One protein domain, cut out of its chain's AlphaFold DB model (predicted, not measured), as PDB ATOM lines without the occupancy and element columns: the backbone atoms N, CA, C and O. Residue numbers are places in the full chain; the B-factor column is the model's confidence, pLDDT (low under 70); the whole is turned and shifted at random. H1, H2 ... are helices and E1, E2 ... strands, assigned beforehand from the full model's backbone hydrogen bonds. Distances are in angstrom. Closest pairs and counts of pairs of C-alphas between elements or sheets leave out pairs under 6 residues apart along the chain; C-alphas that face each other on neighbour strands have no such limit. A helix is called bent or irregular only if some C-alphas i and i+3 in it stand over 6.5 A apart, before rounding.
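What this domain is: This is residues 521 to 585 and 655 to 716 of the 1073 residues of an uncharacterized protein of Candidatus Poribacteria bacterium (UniProt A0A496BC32). A small sheet of three strands, E1, E3 and E2, closes the open side of an arc of helices H1, H2, H3 and H6, in which each helix packs on the next and H6 covers part of the sheet. From this body an arm with the two short helices H4 and H5 reaches away to one end of the longest axis. The printed part has 127 residues, with six named helices and three named strands in the order E1 H1 H2 H3 H4 H5 H6 E2 E3. The sheet runs E1 E3 E2, all antiparallel, and the class is mostly helix. The whole is compact, with a radius of gyration of the C-alphas of 15.5 A, yet elongated in outline, spanning 47 by 30 by 27 A.

Where its parts are: The sheet's inner strand E3, residues 711 to 716, is 16.0 A long and ends the printed part at C-alpha 716, at (49.966, 8.073, 34.222). E2 is residues 705 to 708, 10.0 A, and E1 is residues 521 to 523, 7.1 A, beginning at C-alpha 521, at (40.522, 5.363, 37.776). H6 is residues 686 to 696, 15.5 A. H3, residues 557 to 582, is the longest helix at 25.9 A, from C-alpha 557 at (43.037, -4.946, 26.677). It is irregular, with C-alphas 573 and 576 8.3 A apart, and has a kink of 101 degrees near residue 574. H2 is residues 538 to 550, 18.2 A, and H1 is residues 524 to 533, 14.3 A. In the arm, H4 is residues 655 to 660, 8.6 A, and H5 is residues 669 to 673, 6.2 A.

How they stand to each other: E3 and E2 form a hairpin, antiparallel at 151 degrees, with N 706 and O 713 2.9 A apart and N 711 and O 708 2.8 A apart, both within hydrogen-bond range. On the other side of E3, E1 is antiparallel to it at 171 degrees, with N 522 and O 712 within hydrogen-bond range at 3.0 A. H3 and H6 on one face of the sheet make two layers with it, helices over a sheet. H6 lies over E3 at a height over the sheet of 7.7 A and runs slantwise to the strands, at 51 degrees to E3 on the local plane; the closest C-alphas of the two are those of Phe 693 and Val 716, 5.3 A. H3 comes near E2 with its residues 557 to 561. H3 and H6 touch, closest at the C-alphas of Arg 565 and Leu 694, 6.8 A, at a steep tilt of 47 degrees, opposite ways. H2 and H3 form a helical hairpin, at a shallow tilt of 12 degrees, with the C-alphas of Leu 539 and Leu 578 closest at 5.5 A. H1 and H2 form another, at 32 degrees, with the C-alphas of Cys 531 and Gly 540 closest at 4.2 A. H1 and H2 are each only just on the sheet, with 5 pairs of C-alphas within 10 A, and only graze it. H4 and H5 are not on the sheet; H4 and H5 are apart from each other, and each of the two is apart from H1, H2, H3 and H6. Every O i to N i+4 pair is within hydrogen-bond range in H1, H2, H4, H5 and H6, and 18 of 22 are in H3.

The domain as a whole: The two C-alphas farthest apart, those of Gly 662 and Ala 701, are 47.6 A apart. Residues 586 to 654 are not printed, and C-alphas 585 and 655 are 5.9 A apart across this cut. The link from H5 to H6, residues 674 to 685, is long. The mean pLDDT of the printed part is 88.0; residues 551 to 557 are under 70.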
ATOM      1  N   GLY A 521      41.629   6.264  38.092       90.69
ATOM      2  CA  GLY A 521      40.522   5.363  37.776       90.69
ATOM      3  C   GLY A 521      39.119   5.908  38.033       90.69
ATOM      4  O   GLY A 521      38.948   6.971  38.629       90.69
ATOM      5  N   ILE A 522      38.111   5.166  37.565       90.56
ATOM      6  CA  ILE A 522      36.683   5.481  37.746       90.56
ATOM      7  C   ILE A 522      35.842   4.203  37.854       90.56
ATOM      8  O   ILE A 522      36.119   3.213  37.175       90.56
ATOM      9  N   SER A 523      34.798   4.212  38.688       89.94
ATOM     10  CA  SER A 523      33.890   3.069  38.834       89.94
ATOM     11  C   SER A 523      32.742   3.087  37.815       89.94
ATOM     12  O   SER A 523      32.254   4.148  37.407       89.94
ATOM     13  N   LYS A 524      32.247   1.893  37.457       89.12
ATOM     14  CA  LYS A 524      31.048   1.687  36.623       89.12
ATOM     15  C   LYS A 524      29.842   2.435  37.199       89.12
ATOM     16  O   LYS A 524      29.021   2.950  36.448       89.12
ATOM     17  N   ASP A 525      29.746   2.530  38.523       88.69
ATOM     18  CA  ASP A 525      28.628   3.183  39.205       88.69
ATOM     19  C   ASP A 525      28.725   4.714  39.188       88.69
ATOM     20  O   ASP A 525      27.706   5.366  38.960       88.69
ATOM     21  N   THR A 526      29.925   5.306  39.280       89.25
ATOM     22  CA  THR A 526      30.113   6.747  39.018       89.25
ATOM     23  C   THR A 526      29.689   7.096  37.589       89.25
ATOM     24  O   THR A 526      28.953   8.063  37.386       89.25
ATOM     25  N   LEU A 527      30.057   6.269  36.601       91.50
ATOM     26  CA  LEU A 527      29.624   6.456  35.212       91.50
ATOM     27  C   LEU A 527      28.095   6.336  35.055       91.50
ATOM     28  O   LEU A 527      27.487   7.197  34.423       91.50
ATOM     29  N   LYS A 528      27.438   5.346  35.681       91.31
ATOM     30  CA  LYS A 528      25.960   5.235  35.685       91.31
ATOM     31  C   LYS A 528      25.291   6.462  36.316       91.31
ATOM     32  O   LYS A 528      24.318   6.982  35.770       91.31
ATOM     33  N   VAL A 529      25.814   6.947  37.446       89.56
ATOM     34  CA  VAL A 529      25.327   8.164  38.121       89.56
ATOM     35  C   VAL A 529      25.468   9.382  37.207       89.56
ATOM     36  O   VAL A 529      24.535  10.185  37.120       89.56
ATOM     37  N   TRP A 530      26.574   9.498  36.465       92.31
ATOM     38  CA  TRP A 530      26.746  10.531  35.445       92.31
ATOM     39  C   TRP A 530      25.749  10.379  34.286       92.31
ATOM     40  O   TRP A 530      25.064  11.353  33.982       92.31
ATOM     41  N   CYS A 531      25.557   9.188  33.703       91.44
ATOM     42  CA  CYS A 531      24.536   8.958  32.666       91.44
ATOM     43  C   CYS A 531      23.137   9.402  33.111       91.44
ATOM     44  O   CYS A 531      22.427  10.076  32.364       91.44
ATOM     45  N   ILE A 532      22.741   9.060  34.341       89.44
ATOM     46  CA  ILE A 532      21.421   9.396  34.886       89.44
ATOM     47  C   ILE A 532      21.304  10.903  35.138       89.44
ATOM     48  O   ILE A 532      20.338  11.524  34.682       89.44
ATOM     49  N   ASN A 533      22.260  11.515  35.846       87.38
ATOM     50  CA  ASN A 533      22.177  12.916  36.278       87.38
ATOM     51  C   ASN A 533      22.496  13.925  35.164       87.38
ATOM     52  O   ASN A 533      21.923  15.014  35.146       87.38
ATOM     53  N   TRP A 534      23.332  13.551  34.198       91.69
ATOM     54  CA  TRP A 534      23.741  14.376  33.058       91.69
ATOM     55  C   TRP A 534      23.132  13.913  31.721       91.69
ATOM     56  O   TRP A 534      23.580  14.344  30.659       91.69
ATOM     57  N   GLN A 535      22.084  13.079  31.760       89.25
ATOM     58  CA  GLN A 535      21.328  12.611  30.587       89.25
ATOM     59  C   GLN A 535      21.030  13.746  29.589       89.25
ATOM     60  O   GLN A 535      20.396  14.739  29.947       89.25
ATOM     61  N   GLY A 536      21.457  13.572  28.333       84.81
ATOM     62  CA  GLY A 536      21.252  14.544  27.250       84.81
ATOM     63  C   GLY A 536      22.275  15.685  27.187       84.81
ATOM     64  O   GLY A 536      22.140  16.558  26.336       84.81
ATOM     65  N   SER A 537      23.295  15.683  28.048       91.25
ATOM     66  CA  SER A 537      24.414  16.635  28.021       91.25
ATOM     67  C   SER A 537      25.755  15.931  27.783       91.25
ATOM     68  O   SER A 537      25.838  14.701  27.832       91.25
ATOM     69  N   THR A 538      26.809  16.713  27.538       94.19
ATOM     70  CA  THR A 538      28.172  16.251  27.233       94.19
ATOM     71  C   THR A 538      28.665  15.143  28.165       94.19
ATOM     72  O   THR A 538      29.061  14.087  27.676       94.19
ATOM     73  N   LEU A 539      28.595  15.328  29.487       94.75
ATOM     74  CA  LEU A 539      29.098  14.360  30.464       94.75
ATOM     75  C   LEU A 539      28.247  13.088  30.536       94.75
ATOM     76  O   LEU A 539      28.801  12.005  30.685       94.75
ATOM     77  N   GLY A 540      26.926  13.187  30.366       94.19
ATOM     78  CA  GLY A 540      26.061  12.004  30.294       94.19
ATOM     79  C   GLY A 540      26.332  11.177  29.037       94.19
ATOM     80  O   GLY A 540      26.429   9.955  29.107       94.19
ATOM     81  N   ASN A 541      26.531  11.844  27.898       95.50
ATOM     82  CA  ASN A 541      26.876  11.190  26.636       95.50
ATOM     83  C   ASN A 541      28.290  10.577  26.683       95.50
ATOM     84  O   ASN A 541      28.491   9.474  26.180       95.50
ATOM     85  N   PHE A 542      29.254  11.255  27.317       95.56
ATOM     86  CA  PHE A 542      30.616  10.752  27.527       95.56
ATOM     87  C   PHE A 542      30.637   9.543  28.466       95.56
ATOM     88  O   PHE A 542      31.244   8.526  28.145       95.56
ATOM     89  N   ALA A 543      29.917   9.611  29.590       94.25
ATOM     90  CA  ALA A 543      29.784   8.496  30.520       94.25
ATOM     91  C   ALA A 543      29.123   7.277  29.859       94.25
ATOM     92  O   ALA A 543      29.586   6.155  30.056       94.25
ATOM     93  N   GLN A 544      28.110   7.487  29.006       94.25
ATOM     94  CA  GLN A 544      27.487   6.398  28.252       94.25
ATOM     95  C   GLN A 544      28.438   5.821  27.200       94.25
ATOM     96  O   GLN A 544      28.499   4.608  27.036       94.25
ATOM     97  N   ALA A 545      29.215   6.663  26.512       92.38
ATOM     98  CA  ALA A 545      30.234   6.199  25.578       92.38
ATOM     99  C   ALA A 545      31.309   5.359  26.289       92.38
ATOM    100  O   ALA A 545      31.669   4.300  25.785       92.38
ATOM    101  N   LEU A 546      31.763   5.770  27.480       90.56
ATOM    102  CA  LEU A 546      32.680   4.981  28.306       90.56
ATOM    103  C   LEU A 546      32.055   3.662  28.781       90.56
ATOM    104  O   LEU A 546      32.697   2.625  28.652       90.56
ATOM    105  N   LEU A 547      30.807   3.656  29.262       89.25
ATOM    106  CA  LEU A 547      30.114   2.409  29.623       89.25
ATOM    107  C   LEU A 547      30.004   1.455  28.426       89.25
ATOM    108  O   LEU A 547      30.341   0.288  28.563       89.25
ATOM    109  N   ASN A 548      29.664   1.952  27.235       84.88
ATOM    110  CA  ASN A 548      29.605   1.137  26.015       84.88
ATOM    111  C   ASN A 548      30.980   0.568  25.591       84.88
ATOM    112  O   ASN A 548      31.040  -0.415  24.850       84.88
ATOM    113  N   VAL A 549      32.090   1.179  26.025       81.12
ATOM    114  CA  VAL A 549      33.446   0.622  25.868       81.12
ATOM    115  C   VAL A 549      33.742  -0.435  26.933       81.12
ATOM    116  O   VAL A 549      34.352  -1.449  26.611       81.12
ATOM    117  N   LEU A 550      33.292  -0.215  28.169       71.38
ATOM    118  CA  LEU A 550      33.585  -1.045  29.344       71.38
ATOM    119  C   LEU A 550      32.633  -2.239  29.534       71.38
ATOM    120  O   LEU A 550      32.953  -3.149  30.286       71.38
ATOM    121  N   GLU A 551      31.470  -2.256  28.882       65.94
ATOM    122  CA  GLU A 551      30.503  -3.365  28.948       65.94
ATOM    123  C   GLU A 551      30.815  -4.516  27.978       65.94
ATOM    124  O   GLU A 551      30.157  -5.553  28.028       65.94
ATOM    125  N   VAL A 552      31.854  -4.387  27.147       57.72
ATOM    126  CA  VAL A 552      32.413  -5.505  26.368       57.72
ATOM    127  C   VAL A 552      33.534  -6.164  27.175       57.72
ATOM    128  O   VAL A 552      34.711  -6.086  26.838       57.72
ATOM    129  N   GLU A 553      33.143  -6.801  28.281       47.97
ATOM    130  CA  GLU A 553      34.045  -7.352  29.311       47.97
ATOM    131  C   GLU A 553      34.887  -8.562  28.830       47.97
ATOM    132  O   GLU A 553      35.745  -9.041  29.566       47.97
ATOM    133  N   SER A 554      34.691  -9.011  27.581       45.31
ATOM    134  CA  SER A 554      35.322 -10.193  26.973       45.31
ATOM    135  C   SER A 554      36.336  -9.894  25.848       45.31
ATOM    136  O   SER A 554      36.727 -10.815  25.128       45.31
ATOM    137  N   GLU A 555      36.719  -8.633  25.611       51.16
ATOM    138  CA  GLU A 555      37.743  -8.271  24.610       51.16
ATOM    139  C   GLU A 555      39.139  -8.068  25.238       51.16
ATOM    140  O   GLU A 555      39.232  -7.622  26.383       51.16
ATOM    141  N   PRO A 556      40.242  -8.360  24.516       55.97
ATOM    142  CA  PRO A 556      41.594  -8.098  25.012       55.97
ATOM    143  C   PRO A 556      41.855  -6.602  25.262       55.97
ATOM    144  O   PRO A 556      41.265  -5.731  24.617       55.97
ATOM    145  N   ASN A 557      42.777  -6.307  26.189       66.38
ATOM    146  CA  ASN A 557      43.037  -4.946  26.677       66.38
ATOM    147  C   ASN A 557      43.338  -3.929  25.560       66.38
ATOM    148  O   ASN A 557      42.933  -2.772  25.677       66.38
ATOM    149  N   ASP A 558      44.002  -4.339  24.474       76.00
ATOM    150  CA  ASP A 558      44.345  -3.452  23.358       76.00
ATOM    151  C   ASP A 558      43.094  -2.894  22.663       76.00
ATOM    152  O   ASP A 558      43.022  -1.699  22.366       76.00
ATOM    153  N   ILE A 559      42.055  -3.716  22.475       79.81
ATOM    154  CA  ILE A 559      40.802  -3.265  21.865       79.81
ATOM    155  C   ILE A 559      40.065  -2.310  22.813       79.81
ATOM    156  O   ILE A 559      39.514  -1.306  22.356       79.81
ATOM    157  N   ALA A 560      40.119  -2.544  24.128       81.38
ATOM    158  CA  ALA A 560      39.554  -1.632  25.122       81.38
ATOM    159  C   ALA A 560      40.253  -0.254  25.113       81.38
ATOM    160  O   ALA A 560      39.571   0.774  25.066       81.38
ATOM    161  N   VAL A 561      41.593  -0.204  25.070       87.88
ATOM    162  CA  VAL A 561      42.358   1.058  24.967       87.88
ATOM    163  C   VAL A 561      42.075   1.762  23.633       87.88
ATOM    164  O   VAL A 561      41.818   2.966  23.604       87.88
ATOM    165  N   LYS A 562      42.019   1.015  22.527       89.19
ATOM    166  CA  LYS A 562      41.680   1.532  21.191       89.19
ATOM    167  C   LYS A 562      40.278   2.148  21.136       89.19
ATOM    168  O   LYS A 562      40.095   3.242  20.599       89.19
ATOM    169  N   ARG A 563      39.285   1.475  21.728       88.31
ATOM    170  CA  ARG A 563      37.905   1.967  21.896       88.31
ATOM    171  C   ARG A 563      37.870   3.243  22.749       88.31
ATOM    172  O   ARG A 563      37.258   4.231  22.344       88.31
ATOM    173  N   LEU A 564      38.583   3.264  23.878       90.44
ATOM    174  CA  LEU A 564      38.735   4.439  24.744       90.44
ATOM    175  C   LEU A 564      39.364   5.628  23.992       90.44
ATOM    176  O   LEU A 564      38.874   6.754  24.091       90.44
ATOM    177  N   ARG A 565      40.384   5.378  23.159       92.62
ATOM    178  CA  ARG A 565      41.027   6.387  22.301       92.62
ATOM    179  C   ARG A 565      40.069   6.971  21.256       92.62
ATOM    180  O   ARG A 565      40.158   8.161  20.953       92.62
ATOM    181  N   ILE A 566      39.129   6.176  20.735       92.69
ATOM    182  CA  ILE A 566      38.050   6.654  19.851       92.69
ATOM    183  C   ILE A 566      37.071   7.553  20.623       92.69
ATOM    184  O   ILE A 566      36.750   8.638  20.136       92.69
ATOM    185  N   VAL A 567      36.646   7.161  21.832       93.00
ATOM    186  CA  VAL A 567      35.752   7.982  22.671       93.00
ATOM    187  C   VAL A 567      36.401   9.319  23.030       93.00
ATOM    188  O   VAL A 567      35.788  10.363  22.822       93.00
ATOM    189  N   VAL A 568      37.654   9.329  23.493       93.38
ATOM    190  CA  VAL A 568      38.344  10.586  23.831       93.38
ATOM    191  C   VAL A 568      38.472  11.495  22.603       93.38
ATOM    192  O   VAL A 568      38.146  12.673  22.695       93.38
ATOM    193  N   ARG A 569      38.821  10.966  21.418       94.00
ATOM    194  CA  ARG A 569      38.827  11.756  20.169       94.00
ATOM    195  C   ARG A 569      37.452  12.343  19.823       94.00
ATOM    196  O   ARG A 569      37.378  13.502  19.429       94.00
ATOM    197  N   ALA A 570      36.369  11.584  20.000       94.12
ATOM    198  CA  ALA A 570      35.013  12.054  19.704       94.12
ATOM    199  C   ALA A 570      34.555  13.220  20.603       94.12
ATOM    200  O   ALA A 570      33.767  14.054  20.163       94.12
ATOM    201  N   PHE A 571      35.063  13.309  21.839       95.56
ATOM    202  CA  PHE A 571      34.683  14.350  22.805       95.56
ATOM    203  C   PHE A 571      35.678  15.522  22.912       95.56
ATOM    204  O   PHE A 571      35.395  16.479  23.630       95.56
ATOM    205  N   GLN A 572      36.794  15.521  22.168       93.44
ATOM    206  CA  GLN A 572      37.803  16.599  22.209       93.44
ATOM    207  C   GLN A 572      37.227  17.995  21.910       93.44
ATOM    208  O   GLN A 572      37.588  18.960  22.576       93.44
ATOM    209  N   LEU A 573      36.271  18.110  20.981       93.00
ATOM    210  CA  LEU A 573      35.596  19.382  20.661       93.00
ATOM    211  C   LEU A 573      34.641  19.883  21.766       93.00
ATOM    212  O   LEU A 573      34.053  20.957  21.638       93.00
ATOM    213  N   HIS A 574      34.470  19.118  22.845       94.50
ATOM    214  CA  HIS A 574      33.604  19.438  23.979       94.50
ATOM    215  C   HIS A 574      34.357  19.458  25.322       94.50
ATOM    216  O   HIS A 574      33.720  19.540  26.371       94.50
ATOM    217  N   GLU A 575      35.695  19.426  25.289       93.62
ATOM    218  CA  GLU A 575      36.598  19.382  26.449       93.62
ATOM    219  C   GLU A 575      36.222  20.384  27.555       93.62
ATOM    220  O   GLU A 575      35.975  19.974  28.687       93.62
ATOM    221  N   ALA A 576      36.085  21.674  27.232       94.75
ATOM    222  CA  ALA A 576      35.772  22.707  28.223       94.75
ATOM    223  C   ALA A 576      34.421  22.479  28.934       94.75
ATOM    224  O   ALA A 576      34.322  22.651  30.147       94.75
ATOM    225  N   GLU A 577      33.388  22.049  28.204       94.00
ATOM    226  CA  GLU A 577      32.067  21.773  28.782       94.00
ATOM    227  C   GLU A 577      32.060  20.460  29.577       94.00
ATOM    228  O   GLU A 577      31.418  20.375  30.621       94.00
ATOM    229  N   LEU A 578      32.810  19.447  29.130       94.88
ATOM    230  CA  LEU A 578      32.970  18.188  29.855       94.88
ATOM    231  C   LEU A 578      33.657  18.412  31.211       94.88
ATOM    232  O   LEU A 578      33.150  17.963  32.238       94.88
ATOM    233  N   VAL A 579      34.771  19.150  31.219       94.88
ATOM    234  CA  VAL A 579      35.514  19.531  32.432       94.88
ATOM    235  C   VAL A 579      34.617  20.324  33.384       94.88
ATOM    236  O   VAL A 579      34.515  19.979  34.563       94.88
ATOM    237  N   ARG A 580      33.890  21.323  32.866       94.31
ATOM    238  CA  ARG A 580      32.950  22.141  33.644       94.31
ATOM    239  C   ARG A 580      31.844  21.303  34.294       94.31
ATOM    240  O   ARG A 580      31.500  21.551  35.445       94.31
ATOM    241  N   GLN A 581      31.312  20.297  33.594       94.50
ATOM    242  CA  GLN A 581      30.300  19.381  34.137       94.50
ATOM    243  C   GLN A 581      30.882  18.372  35.148       94.50
ATOM    244  O   GLN A 581      30.206  18.035  36.117       94.50
ATOM    245  N   MET A 582      32.136  17.923  34.988       94.88
ATOM    246  CA  MET A 582      32.807  17.017  35.944       94.88
ATOM    247  C   MET A 582      33.054  17.654  37.324       94.88
ATOM    248  O   MET A 582      33.186  16.931  38.312       94.88
ATOM    249  N   CYS A 583      33.088  18.987  37.397       92.50
ATOM    250  CA  CYS A 583      33.280  19.757  38.632       92.50
ATOM    251  C   CYS A 583      31.951  20.229  39.263       92.50
ATOM    252  O   CYS A 583      31.948  21.124  40.108       92.50
ATOM    253  N   GLN A 584      30.802  19.702  38.816       92.50
ATOM    254  CA  GLN A 584      29.479  20.212  39.190       92.50
ATOM    255  C   GLN A 584      28.474  19.105  39.534       92.50
ATOM    256  O   GLN A 584      28.496  18.000  38.991       92.50
ATOM    257  N   VAL A 585      27.528  19.438  40.412       91.19
ATOM    258  CA  VAL A 585      26.344  18.623  40.711       91.19
ATOM    259  C   VAL A 585      25.141  19.156  39.926       91.19
ATOM    260  O   VAL A 585      24.927  20.365  39.844       91.19
ATOM    261  N   ILE A 655      29.383  21.812  44.270       90.50
ATOM    262  CA  ILE A 655      28.929  21.014  45.412       90.50
ATOM    263  C   ILE A 655      28.826  21.880  46.683       90.50
ATOM    264  O   ILE A 655      27.852  21.766  47.425       90.50
ATOM    265  N   GLU A 656      29.726  22.850  46.857       88.12
ATOM    266  CA  GLU A 656      29.701  23.879  47.906       88.12
ATOM    267  C   GLU A 656      28.438  24.737  47.804       88.12
ATOM    268  O   GLU A 656      27.746  24.923  48.802       88.12
ATOM    269  N   GLN A 657      28.083  25.206  46.601       86.75
ATOM    270  CA  GLN A 657      26.847  25.960  46.366       86.75
ATOM    271  C   GLN A 657      25.611  25.127  46.723       86.75
ATOM    272  O   GLN A 657      24.707  25.620  47.393       86.75
ATOM    273  N   ALA A 658      25.574  23.848  46.341       89.00
ATOM    274  CA  ALA A 658      24.461  22.963  46.673       89.00
ATOM    275  C   ALA A 658      24.341  22.683  48.188       89.00
ATOM    276  O   ALA A 658      23.223  22.515  48.687       89.00
ATOM    277  N   ILE A 659      25.457  22.683  48.928       89.50
ATOM    278  CA  ILE A 659      25.488  22.576  50.398       89.50
ATOM    279  C   ILE A 659      25.087  23.906  51.065       89.50
ATOM    280  O   ILE A 659      24.301  23.899  52.011       89.50
ATOM    281  N   GLN A 660      25.569  25.051  50.569       83.94
ATOM    282  CA  GLN A 660      25.200  26.391  51.057       83.94
ATOM    283  C   GLN A 660      23.707  26.685  50.856       83.94
ATOM    284  O   GLN A 660      23.062  27.248  51.735       83.94
ATOM    285  N   LEU A 661      23.139  26.244  49.728       81.00
ATOM    286  CA  LEU A 661      21.701  26.292  49.456       81.00
ATOM    287  C   LEU A 661      20.893  25.277  50.292       81.00
ATOM    288  O   LEU A 661      19.668  25.268  50.208       81.00
ATOM    289  N   GLY A 662      21.539  24.397  51.067       82.75
ATOM    290  CA  GLY A 662      20.885  23.361  51.875       82.75
ATOM    291  C   GLY A 662      20.268  22.208  51.074       82.75
ATOM    292  O   GLY A 662      19.508  21.421  51.633       82.75
ATOM    293  N   ILE A 663      20.566  22.097  49.774       86.25
ATOM    294  CA  ILE A 663      20.040  21.043  48.888       86.25
ATOM    295  C   ILE A 663      20.795  19.722  49.114       86.25
ATOM    296  O   ILE A 663      20.211  18.645  48.989       86.25
ATOM    297  N   LEU A 664      22.084  19.805  49.452       89.19
ATOM    298  CA  LEU A 664      22.913  18.683  49.889       89.19
ATOM    299  C   LEU A 664      23.150  18.773  51.404       89.19
ATOM    300  O   LEU A 664      23.853  19.657  51.894       89.19
ATOM    301  N   ASP A 665      22.533  17.857  52.147       88.94
ATOM    302  CA  ASP A 665      22.535  17.840  53.611       88.94
ATOM    303  C   ASP A 665      23.795  17.149  54.160       88.94
ATOM    304  O   ASP A 665      23.933  15.928  54.118       88.94
ATOM    305  N   THR A 666      24.719  17.947  54.701       90.38
ATOM    306  CA  THR A 666      25.972  17.493  55.335       90.38
ATOM    307  C   THR A 666      25.801  17.072  56.803       90.38
ATOM    308  O   THR A 666      26.781  17.020  57.550       90.38
ATOM    309  N   GLY A 667      24.574  16.806  57.261       87.31
ATOM    310  CA  GLY A 667      24.247  16.510  58.657       87.31
ATOM    311  C   GLY A 667      24.541  15.082  59.132       87.31
ATOM    312  O   GLY A 667      24.769  14.901  60.323       87.31
ATOM    313  N   THR A 668      24.567  14.078  58.247       88.69
ATOM    314  CA  THR A 668      24.906  12.675  58.589       88.69
ATOM    315  C   THR A 668      25.813  12.053  57.517       88.69
ATOM    316  O   THR A 668      25.870  12.559  56.393       88.69
ATOM    317  N   VAL A 669      26.547  10.982  57.845       89.50
ATOM    318  CA  VAL A 669      27.483  10.324  56.907       89.50
ATOM    319  C   VAL A 669      26.733   9.719  55.718       89.50
ATOM    320  O   VAL A 669      27.158   9.867  54.576       89.50
ATOM    321  N   GLU A 670      25.582   9.103  55.971       92.50
ATOM    322  CA  GLU A 670      24.756   8.407  54.977       92.50
ATOM    323  C   GLU A 670      24.236   9.389  53.918       92.50
ATOM    324  O   GLU A 670      24.302   9.121  52.720       92.50
ATOM    325  N   LYS A 671      23.795  10.579  54.350       90.06
ATOM    326  CA  LYS A 671      23.346  11.644  53.444       90.06
ATOM    327  C   LYS A 671      24.481  12.163  52.568       90.06
ATOM    328  O   LYS A 671      24.268  12.386  51.382       90.06
ATOM    329  N   ILE A 672      25.686  12.307  53.126       90.81
ATOM    330  CA  ILE A 672      26.881  12.677  52.356       90.81
ATOM    331  C   ILE A 672      27.235  11.564  51.359       90.81
ATOM    332  O   ILE A 672      27.561  11.855  50.211       90.81
ATOM    333  N   GLN A 673      27.094  10.290  51.734       89.19
ATOM    334  CA  GLN A 673      27.304   9.153  50.833       89.19
ATOM    335  C   GLN A 673      26.301   9.108  49.660       89.19
ATOM    336  O   GLN A 673      26.680   8.649  48.579       89.19
ATOM    337  N   GLU A 674      25.091   9.665  49.799       86.31
ATOM    338  CA  GLU A 674      24.148   9.871  48.681       86.31
ATOM    339  C   GLU A 674      24.570  10.980  47.687       86.31
ATOM    340  O   GLU A 674      24.007  11.058  46.590       86.31
ATOM    341  N   PHE A 675      25.546  11.842  48.011       89.31
ATOM    342  CA  PHE A 675      25.943  12.937  47.114       89.31
ATOM    343  C   PHE A 675      26.553  12.401  45.799       89.31
ATOM    344  O   PHE A 675      27.273  11.393  45.810       89.31
ATOM    345  N   PRO A 676      26.362  13.086  44.654       86.12
ATOM    346  CA  PRO A 676      27.150  12.822  43.451       86.12
ATOM    347  C   PRO A 676      28.616  13.214  43.687       86.12
ATOM    348  O   PRO A 676      28.877  14.330  44.130       86.12
ATOM    349  N   SER A 677      29.565  12.332  43.365       87.25
ATOM    350  CA  SER A 677      30.993  12.676  43.395       87.25
ATOM    351  C   SER A 677      31.360  13.602  42.229       87.25
ATOM    352  O   SER A 677      30.976  13.342  41.082       87.25
ATOM    353  N   VAL A 678      32.131  14.649  42.526       90.44
ATOM    354  CA  VAL A 678      32.670  15.627  41.566       90.44
ATOM    355  C   VAL A 678      34.192  15.730  41.682       90.44
ATOM    356  O   VAL A 678      34.779  15.308  42.677       90.44
ATOM    357  N   TYR A 679      34.842  16.306  40.672       90.31
ATOM    358  CA  TYR A 679      36.266  16.640  40.728       90.31
ATOM    359  C   TYR A 679      36.460  18.047  41.301       90.31
ATOM    360  O   TYR A 679      35.851  18.997  40.816       90.31
ATOM    361  N   ARG A 680      37.319  18.178  42.323       84.75
ATOM    362  CA  ARG A 680      37.608  19.469  42.971       84.75
ATOM    363  C   ARG A 680      38.498  20.373  42.118       84.75
ATOM    364  O   ARG A 680      38.265  21.574  42.048       84.75
ATOM    365  N   ASN A 681      39.539  19.804  41.506       87.12
ATOM    366  CA  ASN A 681      40.474  20.549  40.668       87.12
ATOM    367  C   ASN A 681      39.988  20.531  39.199       87.12
ATOM    368  O   ASN A 681      39.977  19.451  38.594       87.12
ATOM    369  N   PRO A 682      39.608  21.681  38.602       88.81
ATOM    370  CA  PRO A 682      39.168  21.739  37.209       88.81
ATOM    371  C   PRO A 682      40.283  21.385  36.217       88.81
ATOM    372  O   PRO A 682      39.995  20.790  35.181       88.81
ATOM    373  N   ASP A 683      41.545  21.651  36.554       89.69
ATOM    374  CA  ASP A 683      42.707  21.348  35.709       89.69
ATOM    375  C   ASP A 683      43.143  19.868  35.810       89.69
ATOM    376  O   ASP A 683      44.070  19.430  35.128       89.69
ATOM    377  N   TRP A 684      42.475  19.073  36.663       92.31
ATOM    378  CA  TRP A 684      42.823  17.670  36.918       92.31
ATOM    379  C   TRP A 684      41.618  16.725  37.070       92.31
ATOM    380  O   TRP A 684      41.614  15.762  37.839       92.31
ATOM    381  N   THR A 685      40.570  16.978  36.290       93.94
ATOM    382  CA  THR A 685      39.434  16.052  36.163       93.94
ATOM    383  C   THR A 685      39.820  14.714  35.506       93.94
ATOM    384  O   THR A 685      40.865  14.592  34.862       93.94
ATOM    385  N   PHE A 686      38.929  13.715  35.574       94.12
ATOM    386  CA  PHE A 686      39.098  12.415  34.897       94.12
ATOM    387  C   PHE A 686      39.470  12.526  33.407       94.12
ATOM    388  O   PHE A 686      40.229  11.716  32.874       94.12
ATOM    389  N   TRP A 687      38.960  13.557  32.730       95.31
ATOM    390  CA  TRP A 687      39.300  13.852  31.342       95.31
ATOM    391  C   TRP A 687      40.791  14.181  31.151       95.31
ATOM    392  O   TRP A 687      41.418  13.651  30.235       95.31
ATOM    393  N   HIS A 688      41.380  14.993  32.032       94.75
ATOM    394  CA  HIS A 688      42.806  15.338  31.986       94.75
ATOM    395  C   HIS A 688      43.691  14.112  32.235       94.75
ATOM    396  O   HIS A 688      44.689  13.917  31.540       94.75
ATOM    397  N   GLN A 689      43.275  13.241  33.159       94.88
ATOM    398  CA  GLN A 689      43.938  11.968  33.449       94.88
ATOM    399  C   GLN A 689      43.938  11.054  32.209       94.88
ATOM    400  O   GLN A 689      44.998  10.603  31.776       94.88
ATOM    401  N   LEU A 690      42.778  10.862  31.564       94.56
ATOM    402  CA  LEU A 690      42.663  10.108  30.305       94.56
ATOM    403  C   LEU A 690      43.461  10.731  29.148       94.56
ATOM    404  O   LEU A 690      44.037  10.009  28.332       94.56
ATOM    405  N   LYS A 691      43.505  12.064  29.064       94.38
ATOM    406  CA  LYS A 691      44.258  12.797  28.040       94.38
ATOM    407  C   LYS A 691      45.770  12.604  28.229       94.38
ATOM    408  O   LYS A 691      46.440  12.241  27.267       94.38
ATOM    409  N   ARG A 692      46.299  12.725  29.460       93.12
ATOM    410  CA  ARG A 692      47.715  12.429  29.778       93.12
ATOM    411  C   ARG A 692      48.052  10.955  29.524       93.12
ATOM    412  O   ARG A 692      49.080  10.685  28.911       93.12
ATOM    413  N   PHE A 693      47.166  10.027  29.902       95.00
ATOM    414  CA  PHE A 693      47.304   8.591  29.630       95.00
ATOM    415  C   PHE A 693      47.472   8.296  28.132       95.00
ATOM    416  O   PHE A 693      48.499   7.768  27.713       95.00
ATOM    417  N   LEU A 694      46.498   8.689  27.306       94.19
ATOM    418  CA  LEU A 694      46.503   8.379  25.872       94.19
ATOM    419  C   LEU A 694      47.576   9.144  25.080       94.19
ATOM    420  O   LEU A 694      47.943   8.698  23.991       94.19
ATOM    421  N   THR A 695      48.066  10.276  25.590       93.12
ATOM    422  CA  THR A 695      49.219  10.988  25.018       93.12
ATOM    423  C   THR A 695      50.542  10.303  25.360       93.12
ATOM    424  O   THR A 695      51.389  10.201  24.479       93.12
ATOM    425  N   HIS A 696      50.729   9.817  26.592       93.12
ATOM    426  CA  HIS A 696      51.976   9.156  26.993       93.12
ATOM    427  C   HIS A 696      52.085   7.711  26.478       93.12
ATOM    428  O   HIS A 696      53.175   7.283  26.118       93.12
ATOM    429  N   TYR A 697      50.969   6.980  26.385       93.38
ATOM    430  CA  TYR A 697      50.914   5.628  25.819       93.38
ATOM    431  C   TYR A 697      50.281   5.669  24.411       93.38
ATOM    432  O   TYR A 697      49.055   5.553  24.268       93.38
ATOM    433  N   PRO A 698      51.076   5.860  23.335       88.94
ATOM    434  CA  PRO A 698      50.564   5.976  21.966       88.94
ATOM    435  C   PRO A 698      50.100   4.636  21.375       88.94
ATOM    436  O   PRO A 698      49.318   4.630  20.423       88.94
ATOM    437  N   ARG A 699      50.575   3.512  21.925       88.50
ATOM    438  CA  ARG A 699      50.305   2.148  21.456       88.50
ATOM    439  C   ARG A 699      49.272   1.476  22.361       88.50
ATOM    440  O   ARG A 699      49.417   1.481  23.576       88.50
ATOM    441  N   ASP A 700      48.232   0.890  21.769       89.06
ATOM    442  CA  ASP A 700      47.071   0.401  22.529       89.06
ATOM    443  C   ASP A 700      47.350  -0.890  23.328       89.06
ATOM    444  O   ASP A 700      46.766  -1.083  24.389       89.06
ATOM    445  N   ALA A 701      48.255  -1.758  22.855       83.62
ATOM    446  CA  ALA A 701      48.492  -3.086  23.440       83.62
ATOM    447  C   ALA A 701      49.387  -3.111  24.692       83.62
ATOM    448  O   ALA A 701      49.241  -4.008  25.521       83.62
ATOM    449  N   ASP A 702      50.281  -2.130  24.842       87.88
ATOM    450  CA  ASP A 702      51.207  -2.035  25.983       87.88
ATOM    451  C   ASP A 702      50.826  -0.917  26.968       87.88
ATOM    452  O   ASP A 702      51.550  -0.658  27.927       87.88
ATOM    453  N   ALA A 703      49.688  -0.249  26.758       90.62
ATOM    454  CA  ALA A 703      49.216   0.790  27.662       90.62
ATOM    455  C   ALA A 703      48.725   0.166  28.992       90.62
ATOM    456  O   ALA A 703      47.870  -0.725  28.967       90.62
ATOM    457  N   PRO A 704      49.211   0.624  30.163       91.88
ATOM    458  CA  PRO A 704      48.867   0.047  31.458       91.88
ATOM    459  C   PRO A 704      47.439   0.438  31.858       91.88
ATOM    460  O   PRO A 704      47.203   1.462  32.502       91.88
ATOM    461  N   MET A 705      46.480  -0.401  31.471       88.69
ATOM    462  CA  MET A 705      45.058  -0.265  31.778       88.69
ATOM    463  C   MET A 705      44.479  -1.626  32.167       88.69
ATOM    464  O   MET A 705      44.718  -2.624  31.484       88.69
ATOM    465  N   ILE A 706      43.707  -1.675  33.255       84.06
ATOM    466  CA  ILE A 706      43.019  -2.884  33.720       84.06
ATOM    467  C   ILE A 706      41.583  -2.582  34.158       84.06
ATOM    468  O   ILE A 706      41.242  -1.462  34.535       84.06
ATOM    469  N   TRP A 707      40.757  -3.626  34.169       77.19
ATOM    470  CA  TRP A 707      39.445  -3.632  34.809       77.19
ATOM    471  C   TRP A 707      39.520  -4.467  36.092       77.19
ATOM    472  O   TRP A 707      39.961  -5.619  36.060       77.19
ATOM    473  N   HIS A 708      39.122  -3.901  37.230       76.50
ATOM    474  CA  HIS A 708      39.131  -4.603  38.514       76.50
ATOM    475  C   HIS A 708      37.968  -4.140  39.396       76.50
ATOM    476  O   HIS A 708      37.793  -2.949  39.614       76.50
ATOM    477  N   ASN A 709      37.162  -5.072  39.916       76.12
ATOM    478  CA  ASN A 709      36.058  -4.801  40.853       76.12
ATOM    479  C   ASN A 709      35.086  -3.681  40.404       76.12
ATOM    480  O   ASN A 709      34.685  -2.845  41.210       76.12
ATOM    481  N   ASN A 710      34.701  -3.663  39.120       83.00
ATOM    482  CA  ASN A 710      33.914  -2.594  38.477       83.00
ATOM    483  C   ASN A 710      34.601  -1.213  38.413       83.00
ATOM    484  O   ASN A 710      33.918  -0.200  38.250       83.00
ATOM    485  N   VAL A 711      35.929  -1.151  38.522       86.00
ATOM    486  CA  VAL A 711      36.745   0.061  38.368       86.00
ATOM    487  C   VAL A 711      37.663  -0.084  37.155       86.00
ATOM    488  O   VAL A 711      38.356  -1.090  36.999       86.00
ATOM    489  N   LEU A 712      37.671   0.942  36.303       87.75
ATOM    490  CA  LEU A 712      38.694   1.140  35.280       87.75
ATOM    491  C   LEU A 712      39.903   1.764  35.964       87.75
ATOM    492  O   LEU A 712      39.780   2.866  36.492       87.75
ATOM    493  N   GLU A 713      41.047   1.089  35.939       90.88
ATOM    494  CA  GLU A 713      42.294   1.564  36.539       90.88
ATOM    495  C   GLU A 713      43.370   1.719  35.458       90.88
ATOM    496  O   GLU A 713      43.553   0.829  34.625       90.88
ATOM    497  N   PHE A 714      44.095   2.835  35.473       92.88
ATOM    498  CA  PHE A 714      45.226   3.086  34.579       92.88
ATOM    499  C   PHE A 714      46.300   3.923  35.276       92.88
ATOM    500  O   PHE A 714      46.037   4.579  36.284       92.88
ATOM    501  N   TRP A 715      47.518   3.899  34.745       93.88
ATOM    502  CA  TRP A 715      48.664   4.610  35.314       93.88
ATOM    503  C   TRP A 715      49.080   5.764  34.405       93.88
ATOM    504  O   TRP A 715      49.090   5.604  33.190       93.88
ATOM    505  N   VAL A 716      49.422   6.924  34.971       93.69
ATOM    506  CA  VAL A 716      49.966   8.073  34.222       93.69
ATOM    507  C   VAL A 716      51.260   8.586  34.855       93.69
ATOM    508  O   VAL A 716      51.425   8.457  36.071       93.69
TER     509      VAL A 716